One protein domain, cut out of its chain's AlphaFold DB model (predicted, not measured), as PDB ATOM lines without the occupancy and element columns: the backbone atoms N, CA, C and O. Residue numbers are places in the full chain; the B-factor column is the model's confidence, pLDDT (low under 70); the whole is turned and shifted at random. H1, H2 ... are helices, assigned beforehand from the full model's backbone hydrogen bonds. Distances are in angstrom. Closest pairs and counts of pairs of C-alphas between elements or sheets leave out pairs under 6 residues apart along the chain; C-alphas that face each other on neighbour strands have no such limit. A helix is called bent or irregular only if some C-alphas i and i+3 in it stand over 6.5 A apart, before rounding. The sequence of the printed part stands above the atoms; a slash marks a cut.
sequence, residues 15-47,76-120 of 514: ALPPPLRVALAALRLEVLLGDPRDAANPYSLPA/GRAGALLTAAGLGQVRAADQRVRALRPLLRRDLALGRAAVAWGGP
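AT A GLANCE: This is residues 15 to 47 and 76 to 120 of the 514 residues of an uncharacterized protein of Streptomyces sp. S1A1-8 (UniProt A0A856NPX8). Two long helices, H1 and H3, lie side by side and run the same way, and two shorter helices, H2 and H4, cover one side of this pair, H2 packing on H1 and H4 on H3. H2 and H4 also meet, closing a ring of four helices, and an unnamed loop of residues 34 to 47 extends beyond the end of H1. The printed part has 78 residues with four named helices, H1, H2, H3 and H4 along the chain, and no named strand; the class is all helix. It is compact, with a radius of gyration of the C-alphas of 12.2 A, and only just flat, spanning 35 by 34 by 19 A.

HOW THE PARTS SIT: H1, residues 20 to 33, touches H3, residues 93 to 106, at a shallow tilt of 21 degrees, the same way; their closest C-alphas, those of Ala 26 and Ala 99, are 4.5 A apart. With residues 28 to 32 alone, H1 touches H2, residues 76 to 84, at a steep tilt of 43 degrees, opposite ways; the closest C-alphas are those of Leu 29 and Leu 81, 6.9 A apart. H3, with residues 100 to 104 alone, touches H4, residues 108 to 116, at a steep tilt of 41 degrees, opposite ways; the two form a helical hairpin, and their closest C-alphas, those of Leu 104 and Gly 111, are 5.0 A apart. H2 touches H4 about perpendicular, at 77 degrees, with the closest C-alphas, those of Ala 78 and Ala 114, 4.9 A apart. The helix packing is mostly crossed: one of the four touching pairs is at a shallow tilt. H2 and H3 are near each other, with closest C-alphas 8.2 A apart, while H1 and H4 are apart. In H1 and H2 every O i to N i+4 pair is within hydrogen-bond range; in H3 8 of 10 are, and in H4 3 of 5.

IN THESE COORDINATES: H1 runs 19.8 A from C-alpha 20 at (151.946, 42.670, 169.501) to C-alpha 33. H3 runs 19.6 A from C-alpha 93 at (167.507, 44.331, 166.917) to C-alpha 106; it is irregular, with C-alphas 99 and 102 7.4 A apart. H2 measures 12.4 A, and H4 measures 13.2 A, ending with C-alpha 116 at (172.267, 37.203, 155.074).

THE WHOLE: The C-alphas farthest apart, those of Ala 15 and Pro 120, are 35.8 A apart. Residues 48 to 75 are not printed, and C-alphas 47 and 76 are 18.0 A apart across this cut, which falls in the link from H1 to H2. The link from H2 to H3 is short, with 8 residues, and that from H3 to H4 is tight, with 1 residue. The C-alphas of residues 34 to 47 lie 11 to 20 A from the mean of the C-alphas. The mean pLDDT of the printed part is 80.8; residues 15, 17, 76 and 114 to 120 are under 70.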
ATOM      1  N   ALA A  15     155.126  35.840 181.140       60.03
ATOM      2  CA  ALA A  15     156.019  36.096 180.028       60.03
ATOM      3  C   ALA A  15     156.194  37.611 179.928       60.03
ATOM      4  O   ALA A  15     155.190  38.322 179.956       60.03
ATOM      5  N   LEU A  16     157.430  38.106 179.847       71.50
ATOM      6  CA  LEU A  16     157.665  39.528 179.588       71.50
ATOM      7  C   LEU A  16     156.981  39.836 178.253       71.50
ATOM      8  O   LEU A  16     157.481  39.361 177.234       71.50
ATOM      9  N   PRO A  17     155.823  40.513 178.195       69.69
ATOM     10  CA  PRO A  17     154.977  40.451 177.011       69.69
ATOM     11  C   PRO A  17     155.699  41.098 175.819       69.69
ATOM     12  O   PRO A  17     156.254  42.187 175.960       69.69
ATOM     13  N   PRO A  18     155.771  40.436 174.651       75.94
ATOM     14  CA  PRO A  18     156.298  41.080 173.458       75.94
ATOM     15  C   PRO A  18     155.324  42.159 172.975       75.94
ATOM     16  O   PRO A  18     154.109  41.989 173.113       75.94
ATOM     17  N   PRO A  19     155.816  43.214 172.304       83.12
ATOM     18  CA  PRO A  19     154.960  44.050 171.476       83.12
ATOM     19  C   PRO A  19     154.147  43.173 170.513       83.12
ATOM     20  O   PRO A  19     154.688  42.226 169.933       83.12
ATOM     21  N   LEU A  20     152.870  43.498 170.294       83.88
ATOM     22  CA  LEU A  20     151.946  42.670 169.501       83.88
ATOM     23  C   LEU A  20     152.528  42.255 168.139       83.88
ATOM     24  O   LEU A  20     152.420  41.100 167.738       83.88
ATOM     25  N   ARG A  21     153.204  43.177 167.443       86.25
ATOM     26  CA  ARG A  21     153.834  42.901 166.138       86.25
ATOM     27  C   ARG A  21     154.915  41.818 166.216       86.25
ATOM     28  O   ARG A  21     155.016  40.996 165.313       86.25
ATOM     29  N   VAL A  22     155.698  41.809 167.290       87.75
ATOM     30  CA  VAL A  22     156.755  40.818 167.542       87.75
ATOM     31  C   VAL A  22     156.128  39.467 167.868       87.75
ATOM     32  O   VAL A  22     156.549  38.452 167.318       87.75
ATOM     33  N   ALA A  23     155.073  39.469 168.688       86.31
ATOM     34  CA  ALA A  23     154.296  38.276 169.014       86.31
ATOM     35  C   ALA A  23     153.711  37.620 167.752       86.31
ATOM     36  O   ALA A  23     153.875  36.423 167.537       86.31
ATOM     37  N   LEU A  24     153.073  38.420 166.891       88.25
ATOM     38  CA  LEU A  24     152.473  37.956 165.642       88.25
ATOM     39  C   LEU A  24     153.522  37.449 164.649       88.25
ATOM     40  O   LEU A  24     153.282  36.441 163.992       88.25
ATOM     41  N   ALA A  25     154.676  38.114 164.545       89.50
ATOM     42  CA  ALA A  25     155.758  37.659 163.678       89.50
ATOM     43  C   ALA A  25     156.317  36.304 164.136       89.50
ATOM     44  O   ALA A  25     156.451  35.396 163.319       89.50
ATOM     45  N   ALA A  26     156.567  36.140 165.440       90.12
ATOM     46  CA  ALA A  26     156.997  34.865 166.011       90.12
ATOM     47  C   ALA A  26     155.944  33.763 165.803       90.12
ATOM     48  O   ALA A  26     156.284  32.666 165.372       90.12
ATOM     49  N   LEU A  27     154.662  34.061 166.044       89.44
ATOM     50  CA  LEU A  27     153.563  33.112 165.842       89.44
ATOM     51  C   LEU A  27     153.467  32.660 164.379       89.44
ATOM     52  O   LEU A  27     153.373  31.469 164.103       89.44
ATOM     53  N   ARG A  28     153.507  33.603 163.429       91.62
ATOM     54  CA  ARG A  28     153.489  33.286 161.994       91.62
ATOM     55  C   ARG A  28     154.688  32.435 161.606       91.62
ATOM     56  O   ARG A  28     154.528  31.496 160.837       91.62
ATOM     57  N   LEU A  29     155.865  32.744 162.146       91.38
ATOM     58  CA  LEU A  29     157.070  31.965 161.895       91.38
ATOM     59  C   LEU A  29     156.944  30.537 162.445       91.38
ATOM     60  O   LEU A  29     157.271  29.606 161.725       91.38
ATOM     61  N   GLU A  30     156.409  30.345 163.654       90.69
ATOM     62  CA  GLU A  30     156.104  29.007 164.192       90.69
ATOM     63  C   GLU A  30     155.135  28.222 163.302       90.69
ATOM     64  O   GLU A  30     155.378  27.055 163.005       90.69
ATOM     65  N   VAL A  31     154.059  28.859 162.829       91.12
ATOM     66  CA  VAL A  31     153.087  28.214 161.930       91.12
ATOM     67  C   VAL A  31     153.737  27.822 160.601       91.12
ATOM     68  O   VAL A  31     153.507  26.721 160.111       91.12
ATOM     69  N   LEU A  32     154.575  28.693 160.027       91.62
ATOM     70  CA  LEU A  32     155.292  28.419 158.776       91.62
ATOM     71  C   LEU A  32     156.356  27.322 158.925       91.62
ATOM     72  O   LEU A  32     156.615  26.591 157.971       91.62
ATOM     73  N   LEU A  33     156.986  27.224 160.098       90.06
ATOM     74  CA  LEU A  33     157.960  26.177 160.407       90.06
ATOM     75  C   LEU A  33     157.296  24.830 160.705       90.06
ATOM     76  O   LEU A  33     157.955  23.808 160.538       90.06
ATOM     77  N   GLY A  34     156.032  24.818 161.137       90.69
ATOM     78  CA  GLY A  34     155.264  23.608 161.429       90.69
ATOM     79  C   GLY A  34     155.808  22.773 162.596       90.69
ATOM     80  O   GLY A  34     156.807  23.114 163.242       90.69
ATOM     81  N   ASP A  35     155.161  21.631 162.846       89.06
ATOM     82  CA  ASP A  35     155.501  20.741 163.962       89.06
ATOM     83  C   ASP A  35     156.958  20.225 163.850       89.06
ATOM     84  O   ASP A  35     157.316  19.618 162.834       89.06
ATOM     85  N   PRO A  36     157.829  20.448 164.860       87.44
ATOM     86  CA  PRO A  36     159.182  19.879 164.921       87.44
ATOM     87  C   PRO A  36     159.304  18.377 164.808       87.44
ATOM     88  O   PRO A  36     160.381  17.900 164.440       87.44
ATOM     89  N   ARG A  37     158.251  17.649 165.150       84.31
ATOM     90  CA  ARG A  37     158.256  16.193 165.254       84.31
ATOM     91  C   ARG A  37     157.640  15.509 164.040       84.31
ATOM     92  O   ARG A  37     157.835  14.308 163.885       84.31
ATOM     93  N   ASP A  38     156.935  16.249 163.189       88.44
ATOM     94  CA  ASP A  38     156.320  15.702 161.984       88.44
ATOM     95  C   ASP A  38     157.392  15.323 160.952       88.44
ATOM     96  O   ASP A  38     158.100  16.179 160.429       88.44
ATOM     97  N   ALA A  39     157.503  14.034 160.631       84.94
ATOM     98  CA  ALA A  39     158.473  13.534 159.658       84.94
ATOM     99  C   ALA A  39     158.228  14.060 158.230       84.94
ATOM    100  O   ALA A  39     159.168  14.113 157.439       84.94
ATOM    101  N   ALA A  40     156.997  14.470 157.898       88.38
ATOM    102  CA  ALA A  40     156.667  15.061 156.601       88.38
ATOM    103  C   ALA A  40     157.056  16.546 156.507       88.38
ATOM    104  O   ALA A  40     157.142  17.101 155.407       88.38
ATOM    105  N   ASN A  41     157.316  17.202 157.641       89.06
ATOM    106  CA  ASN A  41     157.689  18.605 157.667       89.06
ATOM    107  C   ASN A  41     159.153  18.782 157.198       89.06
ATOM    108  O   ASN A  41     160.070  18.255 157.837       89.06
ATOM    109  N   PRO A  42     159.418  19.571 156.134       85.31
ATOM    110  CA  PRO A  42     160.770  19.795 155.611       85.31
ATOM    111  C   PRO A  42     161.670  20.582 156.567       85.31
ATOM    112  O   PRO A  42     162.885  20.620 156.379       85.31
ATOM    113  N   TYR A  43     161.082  21.230 157.568       86.81
ATOM    114  CA  TYR A  43     161.812  21.884 158.634       86.81
ATOM    115  C   TYR A  43     161.896  21.012 159.879       86.81
ATOM    116  O   TYR A  43     162.375  21.515 160.876       86.81
ATOM    117  N   SER A  44     161.390  19.774 159.929       87.19
ATOM    118  CA  SER A  44     161.395  18.927 161.140       87.19
ATOM    119  C   SER A  44     162.793  18.696 161.715       87.19
ATOM    120  O   SER A  44     163.793  18.790 161.005       87.19
ATOM    121  N   LEU A  45     162.880  18.393 163.015       83.06
ATOM    122  CA  LEU A  45     164.167  18.088 163.650       83.06
ATOM    123  C   LEU A  45     164.893  16.924 162.946       83.06
ATOM    124  O   LEU A  45     166.085  17.072 162.680       83.06
ATOM    125  N   PRO A  46     164.222  15.815 162.561       81.19
ATOM    126  CA  PRO A  46     164.861  14.763 161.772       81.19
ATOM    127  C   PRO A  46     165.304  15.228 160.379       81.19
ATOM    128  O   PRO A  46     166.407  14.886 159.955       81.19
ATOM    129  N   ALA A  47     164.487  16.025 159.676       83.31
ATOM    130  CA  ALA A  47     164.830  16.521 158.340       83.31
ATOM    131  C   ALA A  47     166.065  17.434 158.358       83.31
ATOM    132  O   ALA A  47     166.895  17.370 157.454       83.31
ATOM    133  N   GLY A  76     167.542  31.899 150.280       66.12
ATOM    134  CA  GLY A  76     166.283  32.187 149.584       66.12
ATOM    135  C   GLY A  76     165.043  31.662 150.319       66.12
ATOM    136  O   GLY A  76     164.066  32.395 150.475       66.12
ATOM    137  N   ARG A  77     165.088  30.420 150.832       70.38
ATOM    138  CA  ARG A  77     163.989  29.843 151.634       70.38
ATOM    139  C   ARG A  77     163.787  30.574 152.957       70.38
ATOM    140  O   ARG A  77     162.655  30.918 153.286       70.38
ATOM    141  N   ALA A  78     164.868  30.848 153.687       73.06
ATOM    142  CA  ALA A  78     164.805  31.611 154.925       73.06
ATOM    143  C   ALA A  78     164.210  33.000 154.663       73.06
ATOM    144  O   ALA A  78     163.253  33.388 155.323       73.06
ATOM    145  N   GLY A  79     164.672  33.702 153.627       73.50
ATOM    146  CA  GLY A  79     164.131  35.000 153.232       73.50
ATOM    147  C   GLY A  79     162.624  35.024 152.963       73.50
ATOM    148  O   GLY A  79     161.918  35.923 153.433       73.50
ATOM    149  N   ALA A  80     162.106  34.009 152.266       79.44
ATOM    150  CA  ALA A  80     160.670  33.863 152.032       79.44
ATOM    151  C   ALA A  80     159.889  33.674 153.347       79.44
ATOM    152  O   ALA A  80     158.877  34.349 153.555       79.44
ATOM    153  N   LEU A  81     160.391  32.834 154.264       83.44
ATOM    154  CA  LEU A  81     159.798  32.643 155.595       83.44
ATOM    155  C   LEU A  81     159.765  33.953 156.390       83.44
ATOM    156  O   LEU A  81     158.727  34.312 156.945       83.44
ATOM    157  N   LEU A  82     160.876  34.697 156.419       84.50
ATOM    158  CA  LEU A  82     160.963  35.950 157.174       84.50
ATOM    159  C   LEU A  82     160.026  37.027 156.623       84.50
ATOM    160  O   LEU A  82     159.422  37.783 157.391       84.50
ATOM    161  N   THR A  83     159.891  37.089 155.297       84.75
ATOM    162  CA  THR A  83     158.968  38.008 154.623       84.75
ATOM    163  C   THR A  83     157.525  37.669 154.966       84.75
ATOM    164  O   THR A  83     156.786  38.546 155.410       84.75
ATOM    165  N   ALA A  84     157.141  36.398 154.824       85.94
ATOM    166  CA  ALA A  84     155.792  35.923 155.119       85.94
ATOM    167  C   ALA A  84     155.423  36.108 156.602       85.94
ATOM    168  O   ALA A  84     154.295  36.479 156.932       85.94
ATOM    169  N   ALA A  85     156.392  35.942 157.504       86.69
ATOM    170  CA  ALA A  85     156.218  36.214 158.926       86.69
ATOM    171  C   ALA A  85     156.138  37.722 159.259       86.69
ATOM    172  O   ALA A  85     155.719  38.089 160.356       86.69
ATOM    173  N   GLY A  86     156.472  38.617 158.324       84.44
ATOM    174  CA  GLY A  86     156.392  40.069 158.510       84.44
ATOM    175  C   GLY A  86     157.571  40.679 159.273       84.44
ATOM    176  O   GLY A  86     157.456  41.795 159.786       84.44
ATOM    177  N   LEU A  87     158.721  39.995 159.340       83.50
ATOM    178  CA  LEU A  87     159.885  40.465 160.107       83.50
ATOM    179  C   LEU A  87     160.488  41.777 159.589       83.50
ATOM    180  O   LEU A  87     161.144  42.488 160.351       83.50
ATOM    181  N   GLY A  88     160.234  42.143 158.328       78.69
ATOM    182  CA  GLY A  88     160.651  43.434 157.767       78.69
ATOM    183  C   GLY A  88     160.106  44.646 158.538       78.69
ATOM    184  O   GLY A  88     160.726  45.706 158.533       78.69
ATOM    185  N   GLN A  89     158.992  44.475 159.260       79.44
ATOM    186  CA  GLN A  89     158.363  45.524 160.067       79.44
ATOM    187  C   GLN A  89     158.947  45.642 161.485       79.44
ATOM    188  O   GLN A  89     158.653  46.602 162.194       79.44
ATOM    189  N   VAL A  90     159.784  44.689 161.914       82.00
ATOM    190  CA  VAL A  90     160.435  44.708 163.231       82.00
ATOM    191  C   VAL A  90     161.804  45.370 163.090       82.00
ATOM    192  O   VAL A  90     162.729  44.801 162.503       82.00
ATOM    193  N   ARG A  91     161.916  46.611 163.579       79.69
ATOM    194  CA  ARG A  91     163.101  47.465 163.390       79.69
ATOM    195  C   ARG A  91     164.165  47.285 164.466       79.69
ATOM    196  O   ARG A  91     165.340  47.287 164.133       79.69
ATOM    197  N   ALA A  92     163.770  47.117 165.722       81.81
ATOM    198  CA  ALA A  92     164.727  46.959 166.810       81.81
ATOM    199  C   ALA A  92     165.387  45.575 166.790       81.81
ATOM    200  O   ALA A  92     164.720  44.566 166.540       81.81
ATOM    201  N   ALA A  93     166.695  45.536 167.045       83.31
ATOM    202  CA  ALA A  93     167.507  44.331 166.917       83.31
ATOM    203  C   ALA A  93     167.083  43.228 167.897       83.31
ATOM    204  O   ALA A  93     166.896  42.080 167.492       83.31
ATOM    205  N   ASP A  94     166.867  43.583 169.163       85.75
ATOM    206  CA  ASP A  94     166.423  42.666 170.215       85.75
ATOM    207  C   ASP A  94     165.044  42.077 169.900       85.75
ATOM    208  O   ASP A  94     164.844  40.865 169.966       85.75
ATOM    209  N   GLN A  95     164.108  42.919 169.460       87.56
ATOM    210  CA  GLN A  95     162.763  42.499 169.082       87.56
ATOM    211  C   GLN A  95     162.770  41.628 167.825       87.56
ATOM    212  O   GLN A  95     161.972  40.698 167.712       87.56
ATOM    213  N   ARG A  96     163.678  41.891 166.878       87.25
ATOM    214  CA  ARG A  96     163.836  41.056 165.685       87.25
ATOM    215  C   ARG A  96     164.391  39.682 166.050       87.25
ATOM    216  O   ARG A  96     163.846  38.688 165.584       87.25
ATOM    217  N   VAL A  97     165.409  39.610 166.909       89.50
ATOM    218  CA  VAL A  97     165.927  38.335 167.441       89.50
ATOM    219  C   VAL A  97     164.837  37.580 168.200       89.50
ATOM    220  O   VAL A  97     164.654  36.382 167.995       89.50
ATOM    221  N   ARG A  98     164.039  38.288 169.002       89.31
ATOM    222  CA  ARG A  98     162.887  37.715 169.698       89.31
ATOM    223  C   ARG A  98     161.839  37.146 168.733       89.31
ATOM    224  O   ARG A  98     161.334  36.054 168.974       89.31
ATOM    225  N   ALA A  99     161.551  37.837 167.629       89.19
ATOM    226  CA  ALA A  99     160.666  37.342 166.571       89.19
ATOM    227  C   ALA A  99     161.257  36.149 165.795       89.19
ATOM    228  O   ALA A  99     160.512  35.278 165.358       89.19
ATOM    229  N   LEU A 100     162.586  36.100 165.634       90.31
ATOM    230  CA  LEU A 100     163.318  35.012 164.972       90.31
ATOM    231  C   LEU A 100     163.443  33.749 165.825       90.31
ATOM    232  O   LEU A 100     163.797  32.698 165.292       90.31
ATOM    233  N   ARG A 101     163.163  33.829 167.130       90.81
ATOM    234  CA  ARG A 101     163.396  32.740 168.083       90.81
ATOM    235  C   ARG A 101     162.859  31.367 167.640       90.81
ATOM    236  O   ARG A 101     163.615  30.410 167.780       90.81
ATOM    237  N   PRO A 102     161.652  31.238 167.050       91.38
ATOM    238  CA  PRO A 102     161.171  29.982 166.463       91.38
ATOM    239  C   PRO A 102     162.169  29.302 165.521       91.38
ATOM    240  O   PRO A 102     162.439  28.112 165.645       91.38
ATOM    241  N   LEU A 103     162.767  30.079 164.616       90.44
ATOM    242  CA  LEU A 103     163.725  29.598 163.629       90.44
ATOM    243  C   LEU A 103     165.088  29.322 164.269       90.44
ATOM    244  O   LEU A 103     165.684  28.284 164.000       90.44
ATOM    245  N   LEU A 104     165.546  30.198 165.172       89.50
ATOM    246  CA  LEU A 104     166.825  30.032 165.877       89.50
ATOM    247  C   LEU A 104     166.862  28.782 166.767       89.50
ATOM    248  O   LEU A 104     167.890  28.122 166.859       89.50
ATOM    249  N   ARG A 105     165.736  28.434 167.404       88.75
ATOM    250  CA  ARG A 105     165.591  27.182 168.165       88.75
ATOM    251  C   ARG A 105     165.648  25.944 167.288       88.75
ATOM    252  O   ARG A 105     165.953  24.860 167.778       88.75
ATOM    253  N   ARG A 106     165.238  26.098 166.031       86.94
ATOM    254  CA  ARG A 106     165.029  24.990 165.117       86.94
ATOM    255  C   ARG A 106     166.328  24.565 164.458       86.94
ATOM    256  O   ARG A 106     166.597  23.372 164.408       86.94
ATOM    257  N   ASP A 107     167.104  25.534 163.982       84.81
ATOM    258  CA  ASP A 107     168.397  25.286 163.355       84.81
ATOM    259  C   ASP A 107     169.261  26.550 163.356       84.81
ATOM    260  O   ASP A 107     168.855  27.632 162.915       84.81
ATOM    261  N   LEU A 108     170.478  26.392 163.863       83.06
ATOM    262  CA  LEU A 108     171.441  27.473 164.016       83.06
ATOM    263  C   LEU A 108     171.966  27.954 162.648       83.06
ATOM    264  O   LEU A 108     172.119  29.162 162.441       83.06
ATOM    265  N   ALA A 109     172.170  27.046 161.687       78.38
ATOM    266  CA  ALA A 109     172.631  27.387 160.341       78.38
ATOM    267  C   ALA A 109     171.555  28.137 159.530       78.38
ATOM    268  O   ALA A 109     171.860  29.149 158.887       78.38
ATOM    269  N   LEU A 110     170.283  27.727 159.619       75.56
ATOM    270  CA  LEU A 110     169.139  28.461 159.071       75.56
ATOM    271  C   LEU A 110     169.031  29.849 159.700       75.56
ATOM    272  O   LEU A 110     168.801  30.823 158.983       75.56
ATOM    273  N   GLY A 111     169.239  29.950 161.017       77.19
ATOM    274  CA  GLY A 111     169.295  31.215 161.751       77.19
ATOM    275  C   GLY A 111     170.310  32.191 161.176       77.19
ATOM    276  O   GLY A 111     169.987  33.356 160.926       77.19
ATOM    277  N   ARG A 112     171.523  31.708 160.898       73.25
ATOM    278  CA  ARG A 112     172.565  32.514 160.254       73.25
ATOM    279  C   ARG A 112     172.182  32.907 158.825       73.25
ATOM    280  O   ARG A 112     172.323  34.075 158.461       73.25
ATOM    281  N   ALA A 113     171.686  31.963 158.024       70.31
ATOM    282  CA  ALA A 113     171.305  32.204 156.631       70.31
ATOM    283  C   ALA A 113     170.164  33.230 156.503       70.31
ATOM    284  O   ALA A 113     170.181  34.077 155.609       70.31
ATOM    285  N   ALA A 114     169.212  33.214 157.438       66.81
ATOM    286  CA  ALA A 114     168.098  34.156 157.505       66.81
ATOM    287  C   ALA A 114     168.558  35.625 157.593       66.81
ATOM    288  O   ALA A 114     167.885  36.525 157.093       66.81
ATOM    289  N   VAL A 115     169.725  35.894 158.177       59.31
ATOM    290  CA  VAL A 115     170.234  37.266 158.334       59.31
ATOM    291  C   VAL A 115     170.947  37.754 157.074       59.31
ATOM    292  O   VAL A 115     170.846  38.935 156.737       59.31
ATOM    293  N   ALA A 116     171.616  36.860 156.340       55.75
ATOM    294  CA  ALA A 116     172.267  37.203 155.074       55.75
ATOM    295  C   ALA A 116     171.272  37.751 154.027       55.75
ATOM    296  O   ALA A 116     171.659  38.505 153.136       55.75
ATOM    297  N   TRP A 117     169.979  37.450 154.183       48.34
ATOM    298  CA  TRP A 117     168.891  37.961 153.349       48.34
ATOM    299  C   TRP A 117     168.687  39.492 153.433       48.34
ATOM    300  O   TRP A 117     168.062  40.074 152.554       48.34
ATOM    301  N   GLY A 118     169.249  40.164 154.446       44.78
ATOM    302  CA  GLY A 118     169.280  41.631 154.558       44.78
ATOM    303  C   GLY A 118     170.541  42.301 153.992       44.78
ATOM    304  O   GLY A 118     170.772  43.477 154.262       44.78
ATOM    305  N   GLY A 119     171.399  41.559 153.283       37.59
ATOM    306  CA  GLY A 119     172.595  42.095 152.626       37.59
ATOM    307  C   GLY A 119     172.289  42.814 151.297       37.59
ATOM    308  O   GLY A 119     171.218  42.617 150.724       37.59
ATOM    309  N   PRO A 120     173.223  43.629 150.773       34.06
ATOM    310  CA  PRO A 120     173.026  44.540 149.633       34.06
ATOM    311  C   PRO A 120     172.889  43.862 148.249       34.06
ATOM    312  O   PRO A 120     173.443  44.351 147.270       34.06
TER     313      PRO A 120